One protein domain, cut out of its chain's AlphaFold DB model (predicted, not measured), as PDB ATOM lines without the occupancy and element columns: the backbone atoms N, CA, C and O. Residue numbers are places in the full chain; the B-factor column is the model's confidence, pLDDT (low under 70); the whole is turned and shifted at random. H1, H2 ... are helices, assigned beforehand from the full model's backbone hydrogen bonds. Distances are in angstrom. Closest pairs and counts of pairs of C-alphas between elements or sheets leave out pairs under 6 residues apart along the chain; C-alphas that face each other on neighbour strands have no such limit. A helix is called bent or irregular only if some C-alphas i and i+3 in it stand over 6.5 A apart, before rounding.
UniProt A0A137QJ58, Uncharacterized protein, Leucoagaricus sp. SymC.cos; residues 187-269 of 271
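AT A GLANCE: This is residues 187 to 269 of the 271 residues of an uncharacterized protein of Leucoagaricus sp. SymC.cos (UniProt A0A137QJ58). This is a long helical hairpin with unequal arms: one very long helix, H1, and a shorter one, H2, that folds back from its end as a narrow V, open away from the turn. The two helices meet near the turn, and residues 187 to 215, mostly H1, stick out free. The printed part has 83 residues with two named helices, H1 then H2, and no named strand; its class is all helix. It is extended, with a radius of gyration of the C-alphas of 22.0 A and spans of 77 by 23 by 13 A, H1 making the length.

HOW THE PARTS SIT: H1, residues 190 to 237, and H2, residues 241 to 267, form a helical hairpin. They run opposite ways at a shallow tilt of 19 degrees. They only just touch, with 3 pairs of C-alphas within 8 A; the closest C-alphas are those of Ala 235 and Val 243, 5.8 A apart. H1 touches H2 with residues 231 to 235 alone, and H2 touches H1 with residues 243 to 247 alone. Their centres are 19.8 A apart. Of the O i to N i+4 pairs, 42 of 44 in H1 and 22 of 23 in H2 are within hydrogen-bond range.

IN THESE COORDINATES: H1 begins at C-alpha 190, (48.568, 24.127, 65.070), and measures 70.3 A to C-alpha 237, (7.698, 41.202, 10.461). H2 measures 41.1 A and ends at C-alpha 267, (15.309, 31.948, 50.664). Both are neither bent nor irregular, but only just: C-alphas 222 and 225 are 6.1 A apart, and C-alphas 241 and 244 are 6.2 A apart.

THE WHOLE: The C-alphas farthest apart, those of Trp 187 and Asp 239, are 76.9 A apart. The printed part has no cut, and the link from H1 to H2 is tight. The mean pLDDT of the printed part is 72.0; residues 187 to 203, 238 to 247 and 264 to 269 are under 70.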
ATOM      1  N   TRP A 187      52.363  16.656  63.117       64.62
ATOM      2  CA  TRP A 187      53.486  17.087  62.276       64.62
ATOM      3  C   TRP A 187      53.339  18.521  61.753       64.62
ATOM      4  O   TRP A 187      54.315  19.229  61.495       64.62
ATOM      5  N   VAL A 188      52.099  18.985  61.588       63.22
ATOM      6  CA  VAL A 188      51.819  20.339  61.107       63.22
ATOM      7  C   VAL A 188      51.525  21.241  62.307       63.22
ATOM      8  O   VAL A 188      50.545  21.023  63.018       63.22
ATOM      9  N   PRO A 189      52.294  22.329  62.510       68.44
ATOM     10  CA  PRO A 189      52.060  23.268  63.595       68.44
ATOM     11  C   PRO A 189      50.584  23.695  63.690       68.44
ATOM     12  O   PRO A 189      49.989  24.062  62.667       68.44
ATOM     13  N   PRO A 190      49.988  23.787  64.897       65.94
ATOM     14  CA  PRO A 190      48.568  24.127  65.070       65.94
ATOM     15  C   PRO A 190      48.145  25.433  64.373       65.94
ATOM     16  O   PRO A 190      46.999  25.610  63.946       65.94
ATOM     17  N   LYS A 191      49.093  26.370  64.218       67.81
ATOM     18  CA  LYS A 191      48.910  27.641  63.498       67.81
ATOM     19  C   LYS A 191      48.677  27.436  61.992       67.81
ATOM     20  O   LYS A 191      47.887  28.171  61.397       67.81
ATOM     21  N   LEU A 192      49.320  26.441  61.382       64.25
ATOM     22  CA  LEU A 192      49.159  26.095  59.969       64.25
ATOM     23  C   LEU A 192      47.873  25.297  59.724       64.25
ATOM     24  O   LEU A 192      47.167  25.609  58.764       64.25
ATOM     25  N   TYR A 193      47.481  24.398  60.634       63.84
ATOM     26  CA  TYR A 193      46.182  23.707  60.569       63.84
ATOM     27  C   TYR A 193      45.002  24.682  60.512       63.84
ATOM     28  O   TYR A 193      44.114  24.553  59.662       63.84
ATOM     29  N   LYS A 194      45.004  25.713  61.370       62.94
ATOM     30  CA  LYS A 194      43.958  26.751  61.362       62.94
ATOM     31  C   LYS A 194      43.900  27.491  60.024       62.94
ATOM     32  O   LYS A 194      42.808  27.679  59.485       62.94
ATOM     33  N   LYS A 195      45.055  27.852  59.457       63.16
ATOM     34  CA  LYS A 195      45.139  28.540  58.159       63.16
ATOM     35  C   LYS A 195      44.657  27.651  57.009       63.16
ATOM     36  O   LYS A 195      43.898  28.114  56.162       63.16
ATOM     37  N   HIS A 196      45.039  26.376  57.000       62.28
ATOM     38  CA  HIS A 196      44.657  25.433  55.949       62.28
ATOM     39  C   HIS A 196      43.157  25.110  55.987       62.28
ATOM     40  O   HIS A 196      42.494  25.077  54.950       62.28
ATOM     41  N   ARG A 197      42.584  24.958  57.189       62.09
ATOM     42  CA  ARG A 197      41.142  24.741  57.381       62.09
ATOM     43  C   ARG A 197      40.316  25.962  56.962       62.09
ATOM     44  O   ARG A 197      39.250  25.802  56.374       62.09
ATOM     45  N   GLN A 198      40.814  27.174  57.216       61.16
ATOM     46  CA  GLN A 198      40.189  28.416  56.741       61.16
ATOM     47  C   GLN A 198      40.288  28.572  55.217       61.16
ATOM     48  O   GLN A 198      39.305  28.946  54.580       61.16
ATOM     49  N   ALA A 199      41.435  28.231  54.620       61.66
ATOM     50  CA  ALA A 199      41.617  28.260  53.169       61.66
ATOM     51  C   ALA A 199      40.681  27.272  52.450       61.66
ATOM     52  O   ALA A 199      40.063  27.636  51.450       61.66
ATOM     53  N   LYS A 200      40.506  26.061  53.001       61.47
ATOM     54  CA  LYS A 200      39.612  25.034  52.440       61.47
ATOM     55  C   LYS A 200      38.148  25.499  52.439       61.47
ATOM     56  O   LYS A 200      37.503  25.483  51.393       61.47
ATOM     57  N   LYS A 201      37.677  26.068  53.558       60.69
ATOM     58  CA  LYS A 201      36.336  26.679  53.654       60.69
ATOM     59  C   LYS A 201      36.139  27.842  52.672       60.69
ATOM     60  O   LYS A 201      35.090  27.947  52.043       60.69
ATOM     61  N   GLY A 202      37.152  28.695  52.495       63.12
ATOM     62  CA  GLY A 202      37.107  29.788  51.516       63.12
ATOM     63  C   GLY A 202      37.035  29.298  50.065       63.12
ATOM     64  O   GLY A 202      36.307  29.875  49.254       63.12
ATOM     65  N   SER A 203      37.744  28.212  49.736       67.88
ATOM     66  CA  SER A 203      37.731  27.630  48.388       67.88
ATOM     67  C   SER A 203      36.398  26.970  48.023       67.88
ATOM     68  O   SER A 203      35.949  27.103  46.885       67.88
ATOM     69  N   GLU A 204      35.725  26.332  48.983       73.19
ATOM     70  CA  GLU A 204      34.407  25.718  48.775       73.19
ATOM     71  C   GLU A 204      33.336  26.776  48.490       73.19
ATOM     72  O   GLU A 204      32.571  26.650  47.530       73.19
ATOM     73  N   TRP A 205      33.339  27.878  49.245       73.19
ATOM     74  CA  TRP A 205      32.406  28.988  49.034       73.19
ATOM     75  C   TRP A 205      32.581  29.635  47.652       73.19
ATOM     76  O   TRP A 205      31.614  29.865  46.923       73.19
ATOM     77  N   LEU A 206      33.831  29.858  47.238       75.44
ATOM     78  CA  LEU A 206      34.167  30.350  45.899       75.44
ATOM     79  C   LEU A 206      33.698  29.399  44.793       75.44
ATOM     80  O   LEU A 206      33.219  29.856  43.750       75.44
ATOM     81  N   LEU A 207      33.809  28.087  45.008       79.38
ATOM     82  CA  LEU A 207      33.340  27.081  44.058       79.38
ATOM     83  C   LEU A 207      31.811  27.111  43.916       79.38
ATOM     84  O   LEU A 207      31.306  27.070  42.792       79.38
ATOM     85  N   ILE A 208      31.077  27.248  45.024       78.94
ATOM     86  CA  ILE A 208      29.611  27.374  45.024       78.94
ATOM     87  C   ILE A 208      29.179  28.631  44.260       78.94
ATOM     88  O   ILE A 208      28.320  28.550  43.379       78.94
ATOM     89  N   VAL A 209      29.810  29.779  44.525       80.12
ATOM     90  CA  VAL A 209      29.516  31.038  43.818       80.12
ATOM     91  C   VAL A 209      29.791  30.908  42.319       80.12
ATOM     92  O   VAL A 209      28.968  31.321  41.499       80.12
ATOM     93  N   ARG A 210      30.915  30.288  41.932       84.38
ATOM     94  CA  ARG A 210      31.244  30.044  40.517       84.38
ATOM     95  C   ARG A 210      30.220  29.136  39.840       84.38
ATOM     96  O   ARG A 210      29.784  29.459  38.735       84.38
ATOM     97  N   LYS A 211      29.791  28.055  40.499       86.12
ATOM     98  CA  LYS A 211      28.752  27.148  39.983       86.12
ATOM     99  C   LYS A 211      27.406  27.859  39.820       86.12
ATOM    100  O   LYS A 211      26.817  27.778  38.744       86.12
ATOM    101  N   LYS A 212      26.958  28.624  40.826       81.31
ATOM    102  CA  LYS A 212      25.715  29.418  40.745       81.31
ATOM    103  C   LYS A 212      25.777  30.449  39.609       81.31
ATOM    104  O   LYS A 212      24.833  30.555  38.831       81.31
ATOM    105  N   LYS A 213      26.907  31.151  39.445       83.19
ATOM    106  CA  LYS A 213      27.118  32.103  38.340       83.19
ATOM    107  C   LYS A 213      27.094  31.416  36.971       83.19
ATOM    108  O   LYS A 213      26.481  31.940  36.044       83.19
ATOM    109  N   ALA A 214      27.737  30.258  36.833       89.50
ATOM    110  CA  ALA A 214      27.737  29.495  35.586       89.50
ATOM    111  C   ALA A 214      26.325  29.019  35.213       89.50
ATOM    112  O   ALA A 214      25.913  29.193  34.067       89.50
ATOM    113  N   TYR A 215      25.568  28.501  36.185       85.38
ATOM    114  CA  TYR A 215      24.177  28.093  35.988       85.38
ATOM    115  C   TYR A 215      23.291  29.272  35.567       85.38
ATOM    116  O   TYR A 215      22.554  29.171  34.592       85.38
ATOM    117  N   PHE A 216      23.427  30.422  36.235       82.62
ATOM    118  CA  PHE A 216      22.709  31.640  35.862       82.62
ATOM    119  C   PHE A 216      23.038  32.091  34.433       82.62
ATOM    120  O   PHE A 216      22.139  32.394  33.657       82.62
ATOM    121  N   LEU A 217      24.316  32.088  34.039       85.00
ATOM    122  CA  LEU A 217      24.716  32.449  32.675       85.00
ATOM    123  C   LEU A 217      24.192  31.459  31.627       85.00
ATOM    124  O   LEU A 217      23.819  31.882  30.533       85.00
ATOM    125  N   LEU A 218      24.157  30.165  31.944       87.44
ATOM    126  CA  LEU A 218      23.549  29.140  31.094       87.44
ATOM    127  C   LEU A 218      22.046  29.371  30.940       87.44
ATOM    128  O   LEU A 218      21.559  29.385  29.813       87.44
ATOM    129  N   LEU A 219      21.339  29.632  32.041       83.50
ATOM    130  CA  LEU A 219      19.910  29.934  32.033       83.50
ATOM    131  C   LEU A 219      19.615  31.195  31.214       83.50
ATOM    132  O   LEU A 219      18.764  31.173  30.329       83.50
ATOM    133  N   MET A 220      20.372  32.270  31.430       79.38
ATOM    134  CA  MET A 220      20.236  33.501  30.653       79.38
ATOM    135  C   MET A 220      20.526  33.259  29.170       79.38
ATOM    136  O   MET A 220      19.793  33.748  28.322       79.38
ATOM    137  N   LYS A 221      21.537  32.459  28.813       81.94
ATOM    138  CA  LYS A 221      21.787  32.107  27.405       81.94
ATOM    139  C   LYS A 221      20.671  31.255  26.803       81.94
ATOM    140  O   LYS A 221      20.353  31.454  25.634       81.94
ATOM    141  N   ALA A 222      20.101  30.326  27.565       82.50
ATOM    142  CA  ALA A 222      19.038  29.443  27.100       82.50
ATOM    143  C   ALA A 222      17.698  30.174  26.944       82.50
ATOM    144  O   ALA A 222      16.961  29.872  26.016       82.50
ATOM    145  N   VAL A 223      17.404  31.146  27.811       81.81
ATOM    146  CA  VAL A 223      16.110  31.848  27.847       81.81
ATOM    147  C   VAL A 223      16.170  33.187  27.115       81.81
ATOM    148  O   VAL A 223      15.347  33.461  26.247       81.81
ATOM    149  N   LEU A 224      17.169  34.027  27.393       78.94
ATOM    150  CA  LEU A 224      17.234  35.381  26.836       78.94
ATOM    151  C   LEU A 224      17.564  35.372  25.338       78.94
ATOM    152  O   LEU A 224      17.029  36.174  24.580       78.94
ATOM    153  N   LYS A 225      18.428  34.457  24.883       79.44
ATOM    154  CA  LYS A 225      18.844  34.391  23.475       79.44
ATOM    155  C   LYS A 225      17.690  34.069  22.510       79.44
ATOM    156  O   LYS A 225      17.597  34.762  21.497       79.44
ATOM    157  N   PRO A 226      16.818  33.070  22.761       83.25
ATOM    158  CA  PRO A 226      15.654  32.849  21.908       83.25
ATOM    159  C   PRO A 226      14.616  33.965  22.030       83.25
ATOM    160  O   PRO A 226      14.051  34.329  21.008       83.25
ATOM    161  N   ILE A 227      14.425  34.569  23.211       79.44
ATOM    162  CA  ILE A 227      13.514  35.718  23.375       79.44
ATOM    163  C   ILE A 227      13.978  36.904  22.525       79.44
ATOM    164  O   ILE A 227      13.189  37.461  21.771       79.44
ATOM    165  N   ILE A 228      15.266  37.258  22.582       80.25
ATOM    166  CA  ILE A 228      15.826  38.338  21.757       80.25
ATOM    167  C   ILE A 228      15.674  38.013  20.268       80.25
ATOM    168  O   ILE A 228      15.289  38.880  19.492       80.25
ATOM    169  N   ARG A 229      15.938  36.768  19.851       81.44
ATOM    170  CA  ARG A 229      15.746  36.355  18.450       81.44
ATOM    171  C   ARG A 229      14.286  36.446  18.013       81.44
ATOM    172  O   ARG A 229      14.033  36.927  16.917       81.44
ATOM    173  N   ALA A 230      13.351  36.022  18.859       79.50
ATOM    174  CA  ALA A 230      11.922  36.124  18.590       79.50
ATOM    175  C   ALA A 230      11.474  37.588  18.497       79.50
ATOM    176  O   ALA A 230      10.736  37.932  17.584       79.50
ATOM    177  N   LEU A 231      11.981  38.462  19.374       77.25
ATOM    178  CA  LEU A 231      11.712  39.901  19.331       77.25
ATOM    179  C   LEU A 231      12.263  40.565  18.069       77.25
ATOM    180  O   LEU A 231      11.563  41.363  17.460       77.25
ATOM    181  N   ILE A 232      13.488  40.225  17.659       80.00
ATOM    182  CA  ILE A 232      14.080  40.741  16.417       80.00
ATOM    183  C   ILE A 232      13.265  40.268  15.209       80.00
ATOM    184  O   ILE A 232      12.918  41.081  14.361       80.00
ATOM    185  N   LEU A 233      12.908  38.980  15.148       80.62
ATOM    186  CA  LEU A 233      12.087  38.439  14.061       80.62
ATOM    187  C   LEU A 233      10.701  39.088  14.015       80.62
ATOM    188  O   LEU A 233      10.235  39.434  12.936       80.62
ATOM    189  N   HIS A 234      10.069  39.303  15.168       73.88
ATOM    190  CA  HIS A 234       8.782  39.988  15.247       73.88
ATOM    191  C   HIS A 234       8.901  41.451  14.805       73.88
ATOM    192  O   HIS A 234       8.090  41.912  14.013       73.88
ATOM    193  N   ALA A 235       9.944  42.164  15.239       70.50
ATOM    194  CA  ALA A 235      10.201  43.543  14.820       70.50
ATOM    195  C   ALA A 235      10.487  43.671  13.314       70.50
ATOM    196  O   ALA A 235      10.165  44.696  12.724       70.50
ATOM    197  N   CYS A 236      11.056  42.640  12.682       76.12
ATOM    198  CA  CYS A 236      11.236  42.592  11.229       76.12
ATOM    199  C   CYS A 236       9.948  42.258  10.455       76.12
ATOM    200  O   CYS A 236       9.910  42.496   9.252       76.12
ATOM    201  N   LEU A 237       8.930  41.679  11.104       73.19
ATOM    202  CA  LEU A 237       7.698  41.202  10.461       73.19
ATOM    203  C   LEU A 237       6.482  42.111  10.688       73.19
ATOM    204  O   LEU A 237       5.524  42.020   9.926       73.19
ATOM    205  N   THR A 238       6.490  42.967  11.712       64.44
ATOM    206  CA  THR A 238       5.364  43.864  12.027       64.44
ATOM    207  C   THR A 238       5.720  45.331  11.833       64.44
ATOM    208  O   THR A 238       6.725  45.787  12.380       64.44
ATOM    209  N   ASP A 239       4.853  46.079  11.146       64.25
ATOM    210  CA  ASP A 239       4.910  47.540  11.090       64.25
ATOM    211  C   ASP A 239       4.958  48.156  12.502       64.25
ATOM    212  O   ASP A 239       4.362  47.663  13.466       64.25
ATOM    213  N   SER A 240       5.718  49.246  12.603       60.84
ATOM    214  CA  SER A 240       6.347  49.841  13.794       60.84
ATOM    215  C   SER A 240       5.468  50.110  15.028       60.84
ATOM    216  O   SER A 240       6.009  50.317  16.114       60.84
ATOM    217  N   ALA A 241       4.140  50.072  14.913       59.78
ATOM    218  CA  ALA A 241       3.216  50.370  16.008       59.78
ATOM    219  C   ALA A 241       3.060  49.222  17.029       59.78
ATOM    220  O   ALA A 241       3.018  49.477  18.231       59.78
ATOM    221  N   LEU A 242       3.048  47.956  16.589       58.91
ATOM    222  CA  LEU A 242       2.840  46.791  17.477       58.91
ATOM    223  C   LEU A 242       4.113  46.353  18.223       58.91
ATOM    224  O   LEU A 242       4.051  45.677  19.250       58.91
ATOM    225  N   VAL A 243       5.285  46.778  17.745       60.56
ATOM    226  CA  VAL A 243       6.588  46.435  18.340       60.56
ATOM    227  C   VAL A 243       6.749  47.052  19.736       60.56
ATOM    228  O   VAL A 243       7.336  46.430  20.621       60.56
ATOM    229  N   SER A 244       6.178  48.242  19.960       62.06
ATOM    230  CA  SER A 244       6.214  48.962  21.242       62.06
ATOM    231  C   SER A 244       5.528  48.183  22.374       62.06
ATOM    232  O   SER A 244       6.100  47.999  23.454       62.06
ATOM    233  N   GLU A 245       4.336  47.643  22.110       64.19
ATOM    234  CA  GLU A 245       3.551  46.908  23.108       64.19
ATOM    235  C   GLU A 245       4.171  45.540  23.429       64.19
ATOM    236  O   GLU A 245       4.295  45.160  24.601       64.19
ATOM    237  N   CYS A 246       4.678  44.829  22.413       62.84
ATOM    238  CA  CYS A 246       5.385  43.562  22.610       62.84
ATOM    239  C   CYS A 246       6.692  43.729  23.407       62.84
ATOM    240  O   CYS A 246       7.049  42.851  24.206       62.84
ATOM    241  N   PHE A 247       7.396  44.855  23.244       66.50
ATOM    242  CA  PHE A 247       8.618  45.158  23.999       66.50
ATOM    243  C   PHE A 247       8.324  45.432  25.482       66.50
ATOM    244  O   PHE A 247       9.072  45.000  26.363       66.50
ATOM    245  N   GLY A 248       7.197  46.088  25.777       71.12
ATOM    246  CA  GLY A 248       6.720  46.305  27.146       71.12
ATOM    247  C   GLY A 248       6.429  44.992  27.878       71.12
ATOM    248  O   GLY A 248       6.911  44.781  28.995       71.12
ATOM    249  N   LEU A 249       5.720  44.071  27.223       71.62
ATOM    250  CA  LEU A 249       5.363  42.769  27.798       71.62
ATOM    251  C   LEU A 249       6.576  41.854  28.002       71.62
ATOM    252  O   LEU A 249       6.688  41.200  29.041       71.62
ATOM    253  N   THR A 250       7.530  41.838  27.069       71.50
ATOM    254  CA  THR A 250       8.770  41.061  27.248       71.50
ATOM    255  C   THR A 250       9.670  41.643  28.331       71.50
ATOM    256  O   THR A 250      10.254  40.881  29.108       71.50
ATOM    257  N   LYS A 251       9.742  42.971  28.457       74.56
ATOM    258  CA  LYS A 251      10.449  43.629  29.565       74.56
ATOM    259  C   LYS A 251       9.812  43.292  30.918       74.56
ATOM    260  O   LYS A 251      10.537  42.961  31.857       74.56
ATOM    261  N   LEU A 252       8.479  43.298  31.005       73.56
ATOM    262  CA  LEU A 252       7.739  42.898  32.206       73.56
ATOM    263  C   LEU A 252       7.984  41.422  32.559       73.56
ATOM    264  O   LEU A 252       8.275  41.106  33.712       73.56
ATOM    265  N   ALA A 253       7.947  40.524  31.571       75.94
ATOM    266  CA  ALA A 253       8.202  39.096  31.770       75.94
ATOM    267  C   ALA A 253       9.639  38.819  32.249       75.94
ATOM    268  O   ALA A 253       9.849  38.024  33.167       75.94
ATOM    269  N   LEU A 254      10.634  39.512  31.686       78.94
ATOM    270  CA  LEU A 254      12.025  39.414  32.134       78.94
ATOM    271  C   LEU A 254      12.215  39.966  33.550       78.94
ATOM    272  O   LEU A 254      12.941  39.362  34.342       78.94
ATOM    273  N   MET A 255      11.539  41.064  33.897       75.25
ATOM    274  CA  MET A 255      11.553  41.601  35.260       75.25
ATOM    275  C   MET A 255      10.906  40.645  36.268       75.25
ATOM    276  O   MET A 255      11.471  40.420  37.336       75.25
ATOM    277  N   MET A 256       9.771  40.038  35.920       76.81
ATOM    278  CA  MET A 256       9.096  39.029  36.742       76.81
ATOM    279  C   MET A 256       9.991  37.805  36.978       76.81
ATOM    280  O   MET A 256      10.144  37.355  38.114       76.81
ATOM    281  N   LEU A 257      10.646  37.302  35.927       77.50
ATOM    282  CA  LEU A 257      11.592  36.189  36.036       77.50
ATOM    283  C   LEU A 257      12.800  36.550  36.907       77.50
ATOM    284  O   LEU A 257      13.194  35.750  37.755       77.50
ATOM    285  N   ALA A 258      13.359  37.752  36.746       76.38
ATOM    286  CA  ALA A 258      14.454  38.234  37.584       76.38
ATOM    287  C   ALA A 258      14.032  38.347  39.059       76.38
ATOM    288  O   ALA A 258      14.763  37.891  39.937       76.38
ATOM    289  N   PHE A 259      12.837  38.875  39.333       75.56
ATOM    290  CA  PHE A 259      12.301  39.013  40.688       75.56
ATOM    291  C   PHE A 259      12.092  37.656  41.373       75.56
ATOM    292  O   PHE A 259      12.546  37.456  42.500       75.56
ATOM    293  N   ILE A 260      11.490  36.687  40.676       77.75
ATOM    294  CA  ILE A 260      11.316  35.316  41.185       77.75
ATOM    295  C   ILE A 260      12.678  34.676  41.487       77.75
ATOM    296  O   ILE A 260      12.839  33.983  42.494       77.75
ATOM    297  N   HIS A 261      13.676  34.919  40.636       70.06
ATOM    298  CA  HIS A 261      15.007  34.350  40.814       70.06
ATOM    299  C   HIS A 261      15.770  34.978  41.990       70.06
ATOM    300  O   HIS A 261      16.476  34.254  42.695       70.06
ATOM    301  N   ILE A 262      15.607  36.284  42.229       74.38
ATOM    302  CA  ILE A 262      16.159  36.988  43.399       74.38
ATOM    303  C   ILE A 262      15.503  36.467  44.681       74.38
ATOM    304  O   ILE A 262      16.213  36.071  45.603       74.38
ATOM    305  N   ARG A 263      14.170  36.343  44.710       70.12
ATOM    306  CA  ARG A 263      13.439  35.793  45.864       70.12
ATOM    307  C   ARG A 263      13.829  34.351  46.185       70.12
ATOM    308  O   ARG A 263      14.015  34.013  47.348       70.12
ATOM    309  N   LYS A 264      14.022  33.499  45.171       66.06
ATOM    310  CA  LYS A 264      14.544  32.135  45.383       66.06
ATOM    311  C   LYS A 264      15.970  32.124  45.932       66.06
ATOM    312  O   LYS A 264      16.316  31.208  46.669       66.06
ATOM    313  N   LEU A 265      16.797  33.103  45.565       59.94
ATOM    314  CA  LEU A 265      18.157  33.214  46.086       59.94
ATOM    315  C   LEU A 265      18.166  33.675  47.548       59.94
ATOM    316  O   LEU A 265      18.911  33.077  48.318       59.94
ATOM    317  N   GLU A 266      17.318  34.634  47.937       58.50
ATOM    318  CA  GLU A 266      17.148  35.077  49.337       58.50
ATOM    319  C   GLU A 266      16.767  33.906  50.256       58.50
ATOM    320  O   GLU A 266      17.455  33.647  51.238       58.50
ATOM    321  N   VAL A 267      15.768  33.105  49.869       57.53
ATOM    322  CA  VAL A 267      15.309  31.948  50.664       57.53
ATOM    323  C   VAL A 267      16.403  30.885  50.860       57.53
ATOM    324  O   VAL A 267      16.404  30.179  51.861       57.53
ATOM    325  N   THR A 268      17.358  30.767  49.932       53.03
ATOM    326  CA  THR A 268      18.479  29.809  50.043       53.03
ATOM    327  C   THR A 268      19.703  30.339  50.794       53.03
ATOM    328  O   THR A 268      20.680  29.604  50.919       53.03
ATOM    329  N   VAL A 269      19.710  31.609  51.207       51.38
ATOM    330  CA  VAL A 269      20.806  32.208  51.993       51.38
ATOM    331  C   VAL A 269      20.503  32.167  53.496       51.38
ATOM    332  O   VAL A 269      21.442  32.151  54.286       51.38
TER     333      VAL A 269